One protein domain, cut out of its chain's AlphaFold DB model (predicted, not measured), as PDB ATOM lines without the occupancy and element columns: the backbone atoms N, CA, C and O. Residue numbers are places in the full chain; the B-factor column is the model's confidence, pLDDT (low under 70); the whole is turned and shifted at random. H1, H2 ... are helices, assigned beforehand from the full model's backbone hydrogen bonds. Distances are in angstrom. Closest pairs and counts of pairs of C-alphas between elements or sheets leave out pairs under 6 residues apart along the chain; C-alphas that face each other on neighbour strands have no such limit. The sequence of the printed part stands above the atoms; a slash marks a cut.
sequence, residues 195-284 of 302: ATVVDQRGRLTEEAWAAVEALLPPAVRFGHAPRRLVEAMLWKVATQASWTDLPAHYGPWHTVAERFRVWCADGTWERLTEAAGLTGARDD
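What this domain is: This is residues 195 to 284 of the 302 residues of the protein "DUF5133 domain-containing protein" of Streptomyces sp. A1136 (UniProt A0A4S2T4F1). Look for a small rounded ball of helices with H3 in its middle: H4 crosses the first half of H3, H5 turns a corner after H4, and H5 packs on H1, so that H4, H5 and H1 follow one another round H3. The short H2 sits at the turn between H1 and H3. The printed part has 90 residues with five named helices, H1 to H5 in that order, and no named strand; the class is all helix. It is compact, with a radius of gyration of the C-alphas of 12.1 A and spans of 29 by 29 by 25 A.

Where its parts are: Start at Ala 195 and go on to C-alpha 206 at (198.920, 147.715, 154.063), where H1, residues 206 to 215, begins its 14.6 A. H2 is residues 218 to 221. Find C-alpha 226 at (190.403, 137.415, 154.369); from there H3 runs 20.0 A to residue 239. H4, residues 253 to 265, covers 18.2 A, and H5, residues 268 to 275, covers 10.7 A to C-alpha 275 at (196.174, 145.280, 166.993).

How they stand to each other: H1 touches H5 at a steep tilt of 42 degrees, opposite ways; the closest C-alphas, of Val 212 and Leu 272, are 5.5 A apart. H2 is close to but not clearly touching H1, closest at the C-alphas of Glu 213 and Arg 221, 6.6 A. H3, with residues 229 to 233 alone, touches H4 about perpendicular at 82 degrees, closest at the C-alphas of Leu 229 and Val 256, 6.2 A. H4 and H5 touch only at the corner, and only just, with 3 pairs of C-alphas within 8 A, closest at Trp 263 and Trp 269, 5.0 A. H1 and H4 are apart. Every O i to N i+4 pair is within hydrogen-bond range in H3, H4 and H5, and 5 of 6 in H1; H2 is too short for such a pair.

The domain as a whole: The C-alphas of Ala 195 and His 254, the two farthest apart, are 31.3 A from each other. The printed part has no cut. The link from H3 to H4, residues 240 to 252, is long. Look in the B-factor column for pLDDT under 70 at residues 195 to 202 and 278 to 284.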
ATOM      1  N   ALA A 195     196.628 159.275 162.086       55.34
ATOM      2  CA  ALA A 195     196.941 158.273 161.071       55.34
ATOM      3  C   ALA A 195     195.649 157.638 160.521       55.34
ATOM      4  O   ALA A 195     194.726 157.283 161.257       55.34
ATOM      5  N   THR A 196     195.555 157.516 159.198       61.91
ATOM      6  CA  THR A 196     194.380 156.924 158.544       61.91
ATOM      7  C   THR A 196     194.592 155.411 158.468       61.91
ATOM      8  O   THR A 196     195.437 154.968 157.701       61.91
ATOM      9  N   VAL A 197     193.857 154.625 159.267       67.56
ATOM     10  CA  VAL A 197     193.929 153.142 159.269       67.56
ATOM     11  C   VAL A 197     193.259 152.554 158.019       67.56
ATOM     12  O   VAL A 197     193.530 151.424 157.614       67.56
ATOM     13  N   VAL A 198     192.412 153.355 157.368       66.88
ATOM     14  CA  VAL A 198     191.778 153.043 156.087       66.88
ATOM     15  C   VAL A 198     192.040 154.122 155.041       66.88
ATOM     16  O   VAL A 198     192.168 155.295 155.367       66.88
ATOM     17  N   ASP A 199     192.085 153.762 153.765       65.75
ATOM     18  CA  ASP A 199     192.184 154.717 152.668       65.75
ATOM     19  C   ASP A 199     190.865 155.493 152.452       65.75
ATOM     20  O   ASP A 199     189.822 155.232 153.052       65.75
ATOM     21  N   GLN A 200     190.890 156.457 151.529       55.16
ATOM     22  CA  GLN A 200     189.723 157.257 151.122       55.16
ATOM     23  C   GLN A 200     188.531 156.441 150.573       55.16
ATOM     24  O   GLN A 200     187.461 157.005 150.340       55.16
ATOM     25  N   ARG A 201     188.711 155.137 150.331       57.59
ATOM     26  CA  ARG A 201     187.684 154.190 149.876       57.59
ATOM     27  C   ARG A 201     187.243 153.234 150.993       57.59
ATOM     28  O   ARG A 201     186.430 152.355 150.725       57.59
ATOM     29  N   GLY A 202     187.744 153.404 152.218       62.88
ATOM     30  CA  GLY A 202     187.404 152.567 153.369       62.88
ATOM     31  C   GLY A 202     188.104 151.206 153.389       62.88
ATOM     32  O   GLY A 202     187.613 150.299 154.057       62.88
ATOM     33  N   ARG A 203     189.214 151.037 152.658       74.62
ATOM     34  CA  ARG A 203     190.039 149.815 152.699       74.62
ATOM     35  C   ARG A 203     191.154 149.968 153.715       74.62
ATOM     36  O   ARG A 203     191.705 151.055 153.800       74.62
ATOM     37  N   LEU A 204     191.527 148.909 154.425       80.00
ATOM     38  CA  LEU A 204     192.658 148.956 155.363       80.00
ATOM     39  C   LEU A 204     193.941 149.392 154.640       80.00
ATOM     40  O   LEU A 204     194.109 149.058 153.467       80.00
ATOM     41  N   THR A 205     194.842 150.127 155.298       84.44
ATOM     42  CA  THR A 205     196.198 150.328 154.750       84.44
ATOM     43  C   THR A 205     196.981 149.015 154.779       84.44
ATOM     44  O   THR A 205     196.575 148.064 155.446       84.44
ATOM     45  N   GLU A 206     198.096 148.932 154.051       86.00
ATOM     46  CA  GLU A 206     198.920 147.715 154.063       86.00
ATOM     47  C   GLU A 206     199.522 147.451 155.448       86.00
ATOM     48  O   GLU A 206     199.573 146.303 155.883       86.00
ATOM     49  N   GLU A 207     199.902 148.498 156.182       83.56
ATOM     50  CA  GLU A 207     200.446 148.373 157.535       83.56
ATOM     51  C   GLU A 207     199.382 147.876 158.519       83.56
ATOM     52  O   GLU A 207     199.624 146.940 159.284       83.56
ATOM     53  N   ALA A 208     198.180 148.459 158.464       82.75
ATOM     54  CA  ALA A 208     197.056 148.030 159.287       82.75
ATOM     55  C   ALA A 208     196.626 146.598 158.943       82.75
ATOM     56  O   ALA A 208     196.337 145.795 159.830       82.75
ATOM     57  N   TRP A 209     196.621 146.260 157.652       88.69
ATOM     58  CA  TRP A 209     196.315 144.915 157.193       88.69
ATOM     59  C   TRP A 209     197.343 143.894 157.688       88.69
ATOM     60  O   TRP A 209     196.940 142.850 158.188       88.69
ATOM     61  N   ALA A 210     198.643 144.188 157.619       88.06
ATOM     62  CA  ALA A 210     199.687 143.274 158.082       88.06
ATOM     63  C   ALA A 210     199.554 142.936 159.580       88.06
ATOM     64  O   ALA A 210     199.715 141.776 159.966       88.06
ATOM     65  N   ALA A 211     199.204 143.926 160.411       85.62
ATOM     66  CA  ALA A 211     198.956 143.723 161.839       85.62
ATOM     67  C   ALA A 211     197.738 142.816 162.099       85.62
ATOM     68  O   ALA A 211     197.808 141.890 162.907       85.62
ATOM     69  N   VAL A 212     196.638 143.041 161.371       87.62
ATOM     70  CA  VAL A 212     195.424 142.212 161.439       87.62
ATOM     71  C   VAL A 212     195.697 140.791 160.943       87.62
ATOM     72  O   VAL A 212     195.318 139.822 161.598       87.62
ATOM     73  N   GLU A 213     196.353 140.647 159.790       88.69
ATOM     74  CA  GLU A 213     196.571 139.359 159.128       88.69
ATOM     75  C   GLU A 213     197.385 138.394 159.999       88.69
ATOM     76  O   GLU A 213     197.108 137.194 160.023       88.69
ATOM     77  N   ALA A 214     198.354 138.916 160.756       87.06
ATOM     78  CA  ALA A 214     199.181 138.130 161.666       87.06
ATOM     79  C   ALA A 214     198.377 137.437 162.781       87.06
ATOM     80  O   ALA A 214     198.799 136.393 163.277       87.06
ATOM     81  N   LEU A 215     197.220 137.992 163.150       86.50
ATOM     82  CA  LEU A 215     196.361 137.502 164.230       86.50
ATOM     83  C   LEU A 215     195.137 136.728 163.727       86.50
ATOM     84  O   LEU A 215     194.355 136.215 164.532       86.50
ATOM     85  N   LEU A 216     194.952 136.632 162.409       87.44
ATOM     86  CA  LEU A 216     193.846 135.874 161.844       87.44
ATOM     87  C   LEU A 216     194.011 134.373 162.119       87.44
ATOM     88  O   LEU A 216     195.096 133.823 161.900       87.44
ATOM     89  N   PRO A 217     192.926 133.668 162.496       85.06
ATOM     90  CA  PRO A 217     192.940 132.214 162.563       85.06
ATOM     91  C   PRO A 217     193.417 131.618 161.226       85.06
ATOM     92  O   PRO A 217     192.932 132.067 160.180       85.06
ATOM     93  N   PRO A 218     194.293 130.593 161.213       82.88
ATOM     94  CA  PRO A 218     194.856 130.037 159.977       82.88
ATOM     95  C   PRO A 218     193.798 129.661 158.931       82.88
ATOM     96  O   PRO A 218     193.948 129.973 157.752       82.88
ATOM     97  N   ALA A 219     192.679 129.079 159.373       80.56
ATOM     98  CA  ALA A 219     191.556 128.704 158.510       80.56
ATOM     99  C   ALA A 219     190.926 129.893 157.757       80.56
ATOM    100  O   ALA A 219     190.372 129.719 156.676       80.56
ATOM    101  N   VAL A 220     191.001 131.101 158.320       80.56
ATOM    102  CA  VAL A 220     190.491 132.327 157.692       80.56
ATOM    103  C   VAL A 220     191.596 133.042 156.932       80.56
ATOM    104  O   VAL A 220     191.358 133.476 155.809       80.56
ATOM    105  N   ARG A 221     192.809 133.111 157.492       77.88
ATOM    106  CA  ARG A 221     193.977 133.732 156.856       77.88
ATOM    107  C   ARG A 221     194.266 133.154 155.470       77.88
ATOM    108  O   ARG A 221     194.552 133.907 154.548       77.88
ATOM    109  N   PHE A 222     194.145 131.836 155.318       77.00
ATOM    110  CA  PHE A 222     194.331 131.141 154.039       77.00
ATOM    111  C   PHE A 222     193.019 130.907 153.275       77.00
ATOM    112  O   PHE A 222     193.003 130.236 152.245       77.00
ATOM    113  N   GLY A 223     191.909 131.445 153.781       79.25
ATOM    114  CA  GLY A 223     190.610 131.391 153.128       79.25
ATOM    115  C   GLY A 223     190.497 132.366 151.954       79.25
ATOM    116  O   GLY A 223     191.394 133.152 151.648       79.25
ATOM    117  N   HIS A 224     189.348 132.348 151.283       76.44
ATOM    118  CA  HIS A 224     189.104 133.239 150.156       76.44
ATOM    119  C   HIS A 224     188.853 134.685 150.626       76.44
ATOM    120  O   HIS A 224     187.803 134.998 151.186       76.44
ATOM    121  N   ALA A 225     189.797 135.578 150.317       84.88
ATOM    122  CA  ALA A 225     189.745 137.022 150.569       84.88
ATOM    123  C   ALA A 225     189.533 137.441 152.043       84.88
ATOM    124  O   ALA A 225     188.573 138.161 152.348       84.88
ATOM    125  N   PRO A 226     190.465 137.078 152.943       87.56
ATOM    126  CA  PRO A 226     190.403 137.415 154.369       87.56
ATOM    127  C   PRO A 226     190.310 138.924 154.622       87.56
ATOM    128  O   PRO A 226     189.595 139.361 155.519       87.56
ATOM    129  N   ARG A 227     190.965 139.736 153.785       89.62
ATOM    130  CA  ARG A 227     190.927 141.198 153.895       89.62
ATOM    131  C   ARG A 227     189.542 141.776 153.709       89.62
ATOM    132  O   ARG A 227     189.093 142.547 154.548       89.62
ATOM    133  N   ARG A 228     188.828 141.341 152.667       89.38
ATOM    134  CA  ARG A 228     187.459 141.810 152.410       89.38
ATOM    135  C   ARG A 228     186.519 141.459 153.557       89.38
ATOM    136  O   ARG A 228     185.647 142.254 153.875       89.38
ATOM    137  N   LEU A 229     186.703 140.291 154.175       89.44
ATOM    138  CA  LEU A 229     185.917 139.860 155.330       89.44
ATOM    139  C   LEU A 229     186.126 140.791 156.533       89.44
ATOM    140  O   LEU A 229     185.146 141.239 157.122       89.44
ATOM    141  N   VAL A 230     187.377 141.121 156.869       88.19
ATOM    142  CA  VAL A 230     187.673 142.047 157.975       88.19
ATOM    143  C   VAL A 230     187.194 143.462 157.652       88.19
ATOM    144  O   VAL A 230     186.530 144.086 158.474       88.19
ATOM    145  N   GLU A 231     187.459 143.960 156.443       86.50
ATOM    146  CA  GLU A 231     186.985 145.276 155.998       86.50
ATOM    147  C   GLU A 231     185.450 145.380 156.045       86.50
ATOM    148  O   GLU A 231     184.917 146.423 156.414       86.50
ATOM    149  N   ALA A 232     184.725 144.293 155.762       85.94
ATOM    150  CA  ALA A 232     183.269 144.235 155.882       85.94
ATOM    151  C   ALA A 232     182.782 144.369 157.335       85.94
ATOM    152  O   ALA A 232     181.799 145.061 157.607       85.94
ATOM    153  N   MET A 233     183.473 143.724 158.278       86.44
ATOM    154  CA  MET A 233     183.174 143.836 159.709       86.44
ATOM    155  C   MET A 233     183.478 145.242 160.231       86.44
ATOM    156  O   MET A 233     182.672 145.828 160.951       86.44
ATOM    157  N   LEU A 234     184.601 145.823 159.802       80.81
ATOM    158  CA  LEU A 234     184.964 147.203 160.120       80.81
ATOM    159  C   LEU A 234     183.936 148.189 159.581       80.81
ATOM    160  O   LEU A 234     183.488 149.071 160.311       80.81
ATOM    161  N   TRP A 235     183.494 147.995 158.338       80.31
ATOM    162  CA  TRP A 235     182.405 148.769 157.762       80.31
ATOM    163  C   TRP A 235     181.138 148.663 158.618       80.31
ATOM    164  O   TRP A 235     180.541 149.692 158.934       80.31
ATOM    165  N   LYS A 236     180.740 147.461 159.063       82.25
ATOM    166  CA  LYS A 236     179.553 147.285 159.920       82.25
ATOM    167  C   LYS A 236     179.666 148.069 161.222       82.25
ATOM    168  O   LYS A 236     178.718 148.758 161.591       82.25
ATOM    169  N   VAL A 237     180.791 147.951 161.920       77.81
ATOM    170  CA  VAL A 237     181.002 148.605 163.217       77.81
ATOM    171  C   VAL A 237     181.077 150.124 163.058       77.81
ATOM    172  O   VAL A 237     180.487 150.883 163.827       77.81
ATOM    173  N   ALA A 238     181.749 150.590 162.010       72.25
ATOM    174  CA  ALA A 238     181.926 152.009 161.762       72.25
ATOM    175  C   ALA A 238     180.625 152.679 161.276       72.25
ATOM    176  O   ALA A 238     180.344 153.821 161.646       72.25
ATOM    177  N   THR A 239     179.801 151.979 160.490       71.06
ATOM    178  CA  THR A 239     178.510 152.498 160.007       71.06
ATOM    179  C   THR A 239     177.376 152.313 161.004       71.06
ATOM    180  O   THR A 239     176.487 153.161 161.054       71.06
ATOM    181  N   GLN A 240     177.387 151.230 161.788       71.56
ATOM    182  CA  GLN A 240     176.230 150.719 162.534       71.56
ATOM    183  C   GLN A 240     175.008 150.427 161.638       71.56
ATOM    184  O   GLN A 240     173.873 150.373 162.106       71.56
ATOM    185  N   ALA A 241     175.231 150.211 160.338       71.62
ATOM    186  CA  ALA A 241     174.185 149.899 159.369       71.62
ATOM    187  C   ALA A 241     173.587 148.498 159.585       71.62
ATOM    188  O   ALA A 241     174.124 147.680 160.340       71.62
ATOM    189  N   SER A 242     172.488 148.189 158.891       72.56
ATOM    190  CA  SER A 242     171.970 146.816 158.810       72.56
ATOM    191  C   SER A 242     172.957 145.887 158.096       72.56
ATOM    192  O   SER A 242     173.588 146.282 157.118       72.56
ATOM    193  N   TRP A 243     173.027 144.614 158.493       77.56
ATOM    194  CA  TRP A 243     173.785 143.612 157.732       77.56
ATOM    195  C   TRP A 243     173.248 143.423 156.314       77.56
ATOM    196  O   TRP A 243     174.024 143.269 155.375       77.56
ATOM    197  N   THR A 244     171.930 143.534 156.117       71.25
ATOM    198  CA  THR A 244     171.329 143.507 154.771       71.25
ATOM    199  C   THR A 244     171.787 144.660 153.885       71.25
ATOM    200  O   THR A 244     171.599 144.616 152.671       71.25
ATOM    201  N   ASP A 245     172.326 145.703 154.511       72.75
ATOM    202  CA  ASP A 245     172.854 146.886 153.863       72.75
ATOM    203  C   ASP A 245     174.374 146.794 153.657       72.75
ATOM    204  O   ASP A 245     174.999 147.759 153.239       72.75
ATOM    205  N   LEU A 246     174.999 145.636 153.864       77.50
ATOM    206  CA  LEU A 246     176.402 145.458 153.505       77.50
ATOM    207  C   LEU A 246     176.594 145.634 151.979       77.50
ATOM    208  O   LEU A 246     175.862 145.028 151.190       77.50
ATOM    209  N   PRO A 247     177.559 146.455 151.521       79.50
ATOM    210  CA  PRO A 247     177.875 146.577 150.101       79.50
ATOM    211  C   PRO A 247     178.263 145.240 149.451       79.50
ATOM    212  O   PRO A 247     179.086 144.497 149.977       79.50
ATOM    213  N   ALA A 248     177.733 144.971 148.254       77.19
ATOM    214  CA  ALA A 248     177.907 143.684 147.567       77.19
ATOM    215  C   ALA A 248     179.377 143.303 147.293       77.19
ATOM    216  O   ALA A 248     179.697 142.119 147.208       77.19
ATOM    217  N   HIS A 249     180.283 144.282 147.188       80.62
ATOM    218  CA  HIS A 249     181.711 144.033 146.967       80.62
ATOM    219  C   HIS A 249     182.415 143.362 148.161       80.62
ATOM    220  O   HIS A 249     183.478 142.770 147.980       80.62
ATOM    221  N   TYR A 250     181.825 143.416 149.359       83.38
ATOM    222  CA  TYR A 250     182.312 142.689 150.534       83.38
ATOM    223  C   TYR A 250     181.920 141.206 150.531       83.38
ATOM    224  O   TYR A 250     182.498 140.415 151.275       83.38
ATOM    225  N   GLY A 251     180.986 140.806 149.666       84.19
ATOM    226  CA  GLY A 251     180.478 139.441 149.578       84.19
ATOM    227  C   GLY A 251     179.177 139.216 150.360       84.19
ATOM    228  O   GLY A 251     178.488 140.172 150.725       84.19
ATOM    229  N   PRO A 252     178.789 137.944 150.577       83.75
ATOM    230  CA  PRO A 252     177.529 137.597 151.227       83.75
ATOM    231  C   PRO A 252     177.499 138.057 152.688       83.75
ATOM    232  O   PRO A 252     178.259 137.567 153.522       83.75
ATOM    233  N   TRP A 253     176.578 138.964 153.016       83.62
ATOM    234  CA  TRP A 253     176.486 139.538 154.361       83.62
ATOM    235  C   TRP A 253     176.246 138.497 155.456       83.62
ATOM    236  O   TRP A 253     176.749 138.669 156.559       83.62
ATOM    237  N   HIS A 254     175.531 137.406 155.154       78.56
ATOM    238  CA  HIS A 254     175.262 136.318 156.099       78.56
ATOM    239  C   HIS A 254     176.564 135.703 156.625       78.56
ATOM    240  O   HIS A 254     176.743 135.556 157.829       78.56
ATOM    241  N   THR A 255     177.502 135.421 155.716       84.75
ATOM    242  CA  THR A 255     178.812 134.846 156.041       84.75
ATOM    243  C   THR A 255     179.637 135.794 156.905       84.75
ATOM    244  O   THR A 255     180.289 135.362 157.854       84.75
ATOM    245  N   VAL A 256     179.601 137.092 156.591       86.81
ATOM    246  CA  VAL A 256     180.302 138.116 157.376       86.81
ATOM    247  C   VAL A 256     179.689 138.234 158.772       86.81
ATOM    248  O   VAL A 256     180.425 138.215 159.753       86.81
ATOM    249  N   ALA A 257     178.360 138.309 158.866       81.38
ATOM    250  CA  ALA A 257     177.631 138.474 160.118       81.38
ATOM    251  C   ALA A 257     177.813 137.278 161.061       81.38
ATOM    252  O   ALA A 257     178.098 137.461 162.243       81.38
ATOM    253  N   GLU A 258     177.703 136.054 160.539       83.12
ATOM    254  CA  GLU A 258     177.932 134.836 161.317       83.12
ATOM    255  C   GLU A 258     179.360 134.797 161.863       83.12
ATOM    256  O   GLU A 258     179.565 134.576 163.058       83.12
ATOM    257  N   ARG A 259     180.350 135.076 161.009       86.00
ATOM    258  CA  ARG A 259     181.752 135.098 161.429       86.00
ATOM    259  C   ARG A 259     182.012 136.182 162.467       86.00
ATOM    260  O   ARG A 259     182.697 135.912 163.445       86.00
ATOM    261  N   PHE A 260     181.460 137.375 162.260       85.12
ATOM    262  CA  PHE A 260     181.587 138.491 163.188       85.12
ATOM    263  C   PHE A 260     181.038 138.115 164.562       85.12
ATOM    264  O   PHE A 260     181.717 138.303 165.561       85.12
ATOM    265  N   ARG A 261     179.855 137.488 164.611       81.75
ATOM    266  CA  ARG A 261     179.253 137.002 165.860       81.75
ATOM    267  C   ARG A 261     180.155 136.003 166.583       81.75
ATOM    268  O   ARG A 261     180.339 136.126 167.789       81.75
ATOM    269  N   VAL A 262     180.716 135.031 165.858       83.56
ATOM    270  CA  VAL A 262     181.659 134.052 166.428       83.56
ATOM    271  C   VAL A 262     182.900 134.755 166.982       83.56
ATOM    272  O   VAL A 262     183.277 134.500 168.120       83.56
ATOM    273  N   TRP A 263     183.479 135.688 166.225       86.88
ATOM    274  CA  TRP A 263     184.686 136.415 166.623       86.88
ATOM    275  C   TRP A 263     184.486 137.386 167.784       86.88
ATOM    276  O   TRP A 263     185.406 137.581 168.570       86.88
ATOM    277  N   CYS A 264     183.306 137.990 167.912       83.38
ATOM    278  CA  CYS A 264     182.954 138.762 169.101       83.38
ATOM    279  C   CYS A 264     182.770 137.848 170.321       83.38
ATOM    280  O   CYS A 264     183.140 138.214 171.430       83.38
ATOM    281  N   ALA A 265     182.195 136.654 170.139       77.25
ATOM    282  CA  ALA A 265     181.963 135.717 171.238       77.25
ATOM    283  C   ALA A 265     183.259 135.076 171.766       77.25
ATOM    284  O   ALA A 265     183.365 134.811 172.960       77.25
ATOM    285  N   ASP A 266     184.243 134.829 170.897       83.75
ATOM    286  CA  ASP A 266     185.529 134.204 171.249       83.75
ATOM    287  C   ASP A 266     186.679 135.213 171.497       83.75
ATOM    288  O   ASP A 266     187.845 134.838 171.703       83.75
ATOM    289  N   GLY A 267     186.369 136.514 171.468       83.19
ATOM    290  CA  GLY A 267     187.324 137.599 171.692       83.19
ATOM    291  C   GLY A 267     188.292 137.863 170.530       83.19
ATOM    292  O   GLY A 267     189.232 138.646 170.679       83.19
ATOM    293  N   THR A 268     188.153 137.175 169.390       87.88
ATOM    294  CA  THR A 268     188.999 137.393 168.204       87.88
ATOM    295  C   THR A 268     188.825 138.799 167.654       87.88
ATOM    296  O   THR A 268     189.809 139.424 167.265       87.88
ATOM    297  N   TRP A 269     187.599 139.321 167.647       86.00
ATOM    298  CA  TRP A 269     187.321 140.659 167.134       86.00
ATOM    299  C   TRP A 269     188.046 141.750 167.934       86.00
ATOM    300  O   TRP A 269     188.662 142.653 167.362       86.00
ATOM    301  N   GLU A 270     188.032 141.636 169.256       83.94
ATOM    302  CA  GLU A 270     188.682 142.556 170.183       83.94
ATOM    303  C   GLU A 270     190.199 142.556 169.963       83.94
ATOM    304  O   GLU A 270     190.794 143.618 169.794       83.94
ATOM    305  N   ARG A 271     190.814 141.371 169.835       85.56
ATOM    306  CA  ARG A 271     192.256 141.249 169.555       85.56
ATOM    307  C   ARG A 271     192.645 141.864 168.208       85.56
ATOM    308  O   ARG A 271     193.666 142.542 168.113       85.56
ATOM    309  N   LEU A 272     191.839 141.644 167.164       85.25
ATOM    310  CA  LEU A 272     192.102 142.197 165.829       85.25
ATOM    311  C   LEU A 272     191.977 143.725 165.805       85.25
ATOM    312  O   LEU A 272     192.797 144.401 165.187       85.25
ATOM    313  N   THR A 273     190.955 144.272 166.466       79.12
ATOM    314  CA  THR A 273     190.724 145.725 166.508       79.12
ATOM    315  C   THR A 273     191.749 146.444 167.378       79.12
ATOM    316  O   THR A 273     192.205 147.519 166.994       79.12
ATOM    317  N   GLU A 274     192.184 145.848 168.489       81.25
ATOM    318  CA  GLU A 274     193.290 146.362 169.300       81.25
ATOM    319  C   GLU A 274     194.598 146.420 168.499       81.25
ATOM    320  O   GLU A 274     195.231 147.474 168.429       81.25
ATOM    321  N   ALA A 275     194.959 145.336 167.807       76.81
ATOM    322  CA  ALA A 275     196.174 145.280 166.993       76.81
ATOM    323  C   ALA A 275     196.164 146.250 165.802       76.81
ATOM    324  O   ALA A 275     197.208 146.769 165.413       76.81
ATOM    325  N   ALA A 276     194.986 146.521 165.238       72.75
ATOM    326  CA  ALA A 276     194.804 147.515 164.184       72.75
ATOM    327  C   ALA A 276     194.794 148.969 164.703       72.75
ATOM    328  O   ALA A 276     194.672 149.897 163.902       72.75
ATOM    329  N   GLY A 277     194.870 149.190 166.023       71.31
ATOM    330  CA  GLY A 277     194.757 150.522 166.624       71.31
ATOM    331  C   GLY A 277     193.353 151.126 166.492       71.31
ATOM    332  O   GLY A 277     193.202 152.340 166.365       71.31
ATOM    333  N   LEU A 278     192.315 150.288 166.480       69.00
ATOM    334  CA  LEU A 278     190.904 150.663 166.322       69.00
ATOM    335  C   LEU A 278     190.141 150.681 167.663       69.00
ATOM    336  O   LEU A 278     188.917 150.519 167.705       69.00
ATOM    337  N   THR A 279     190.854 150.880 168.773       55.78
ATOM    338  CA  THR A 279     190.302 150.950 170.132       55.78
ATOM    339  C   THR A 279     189.256 152.066 170.246       55.78
ATOM    340  O   THR A 279     189.511 153.217 169.903       55.78
ATOM    341  N   GLY A 280     188.055 151.720 170.723       49.84
ATOM    342  CA  GLY A 280     186.909 152.639 170.831       49.84
ATOM    343  C   GLY A 280     185.780 152.382 169.826       49.84
ATOM    344  O   GLY A 280     184.729 153.001 169.925       49.84
ATOM    345  N   ALA A 281     185.936 151.425 168.907       48.19
ATOM    346  CA  ALA A 281     184.882 151.006 167.982       48.19
ATOM    347  C   ALA A 281     183.829 150.067 168.619       48.19
ATOM    348  O   ALA A 281     183.179 149.302 167.915       48.19
ATOM    349  N   ARG A 282     183.648 150.090 169.944       48.06
ATOM    350  CA  ARG A 282     182.543 149.383 170.605       48.06
ATOM    351  C   ARG A 282     181.480 150.386 171.043       48.06
ATOM    352  O   ARG A 282     181.229 150.556 172.226       48.06
ATOM    353  N   ASP A 283     180.851 151.013 170.058       42.22
ATOM    354  CA  ASP A 283     179.498 151.538 170.234       42.22
ATOM    355  C   ASP A 283     178.559 150.368 169.911       42.22
ATOM    356  O   ASP A 283     178.122 150.164 168.775       42.22
ATOM    357  N   ASP A 284     178.406 149.488 170.898       44.03
ATOM    358  CA  ASP A 284     177.369 148.465 170.911       44.03
ATOM    359  C   ASP A 284     176.082 149.173 171.342       44.03
ATOM    360  O   ASP A 284     175.748 149.230 172.523       44.03
TER     361      ASP A 284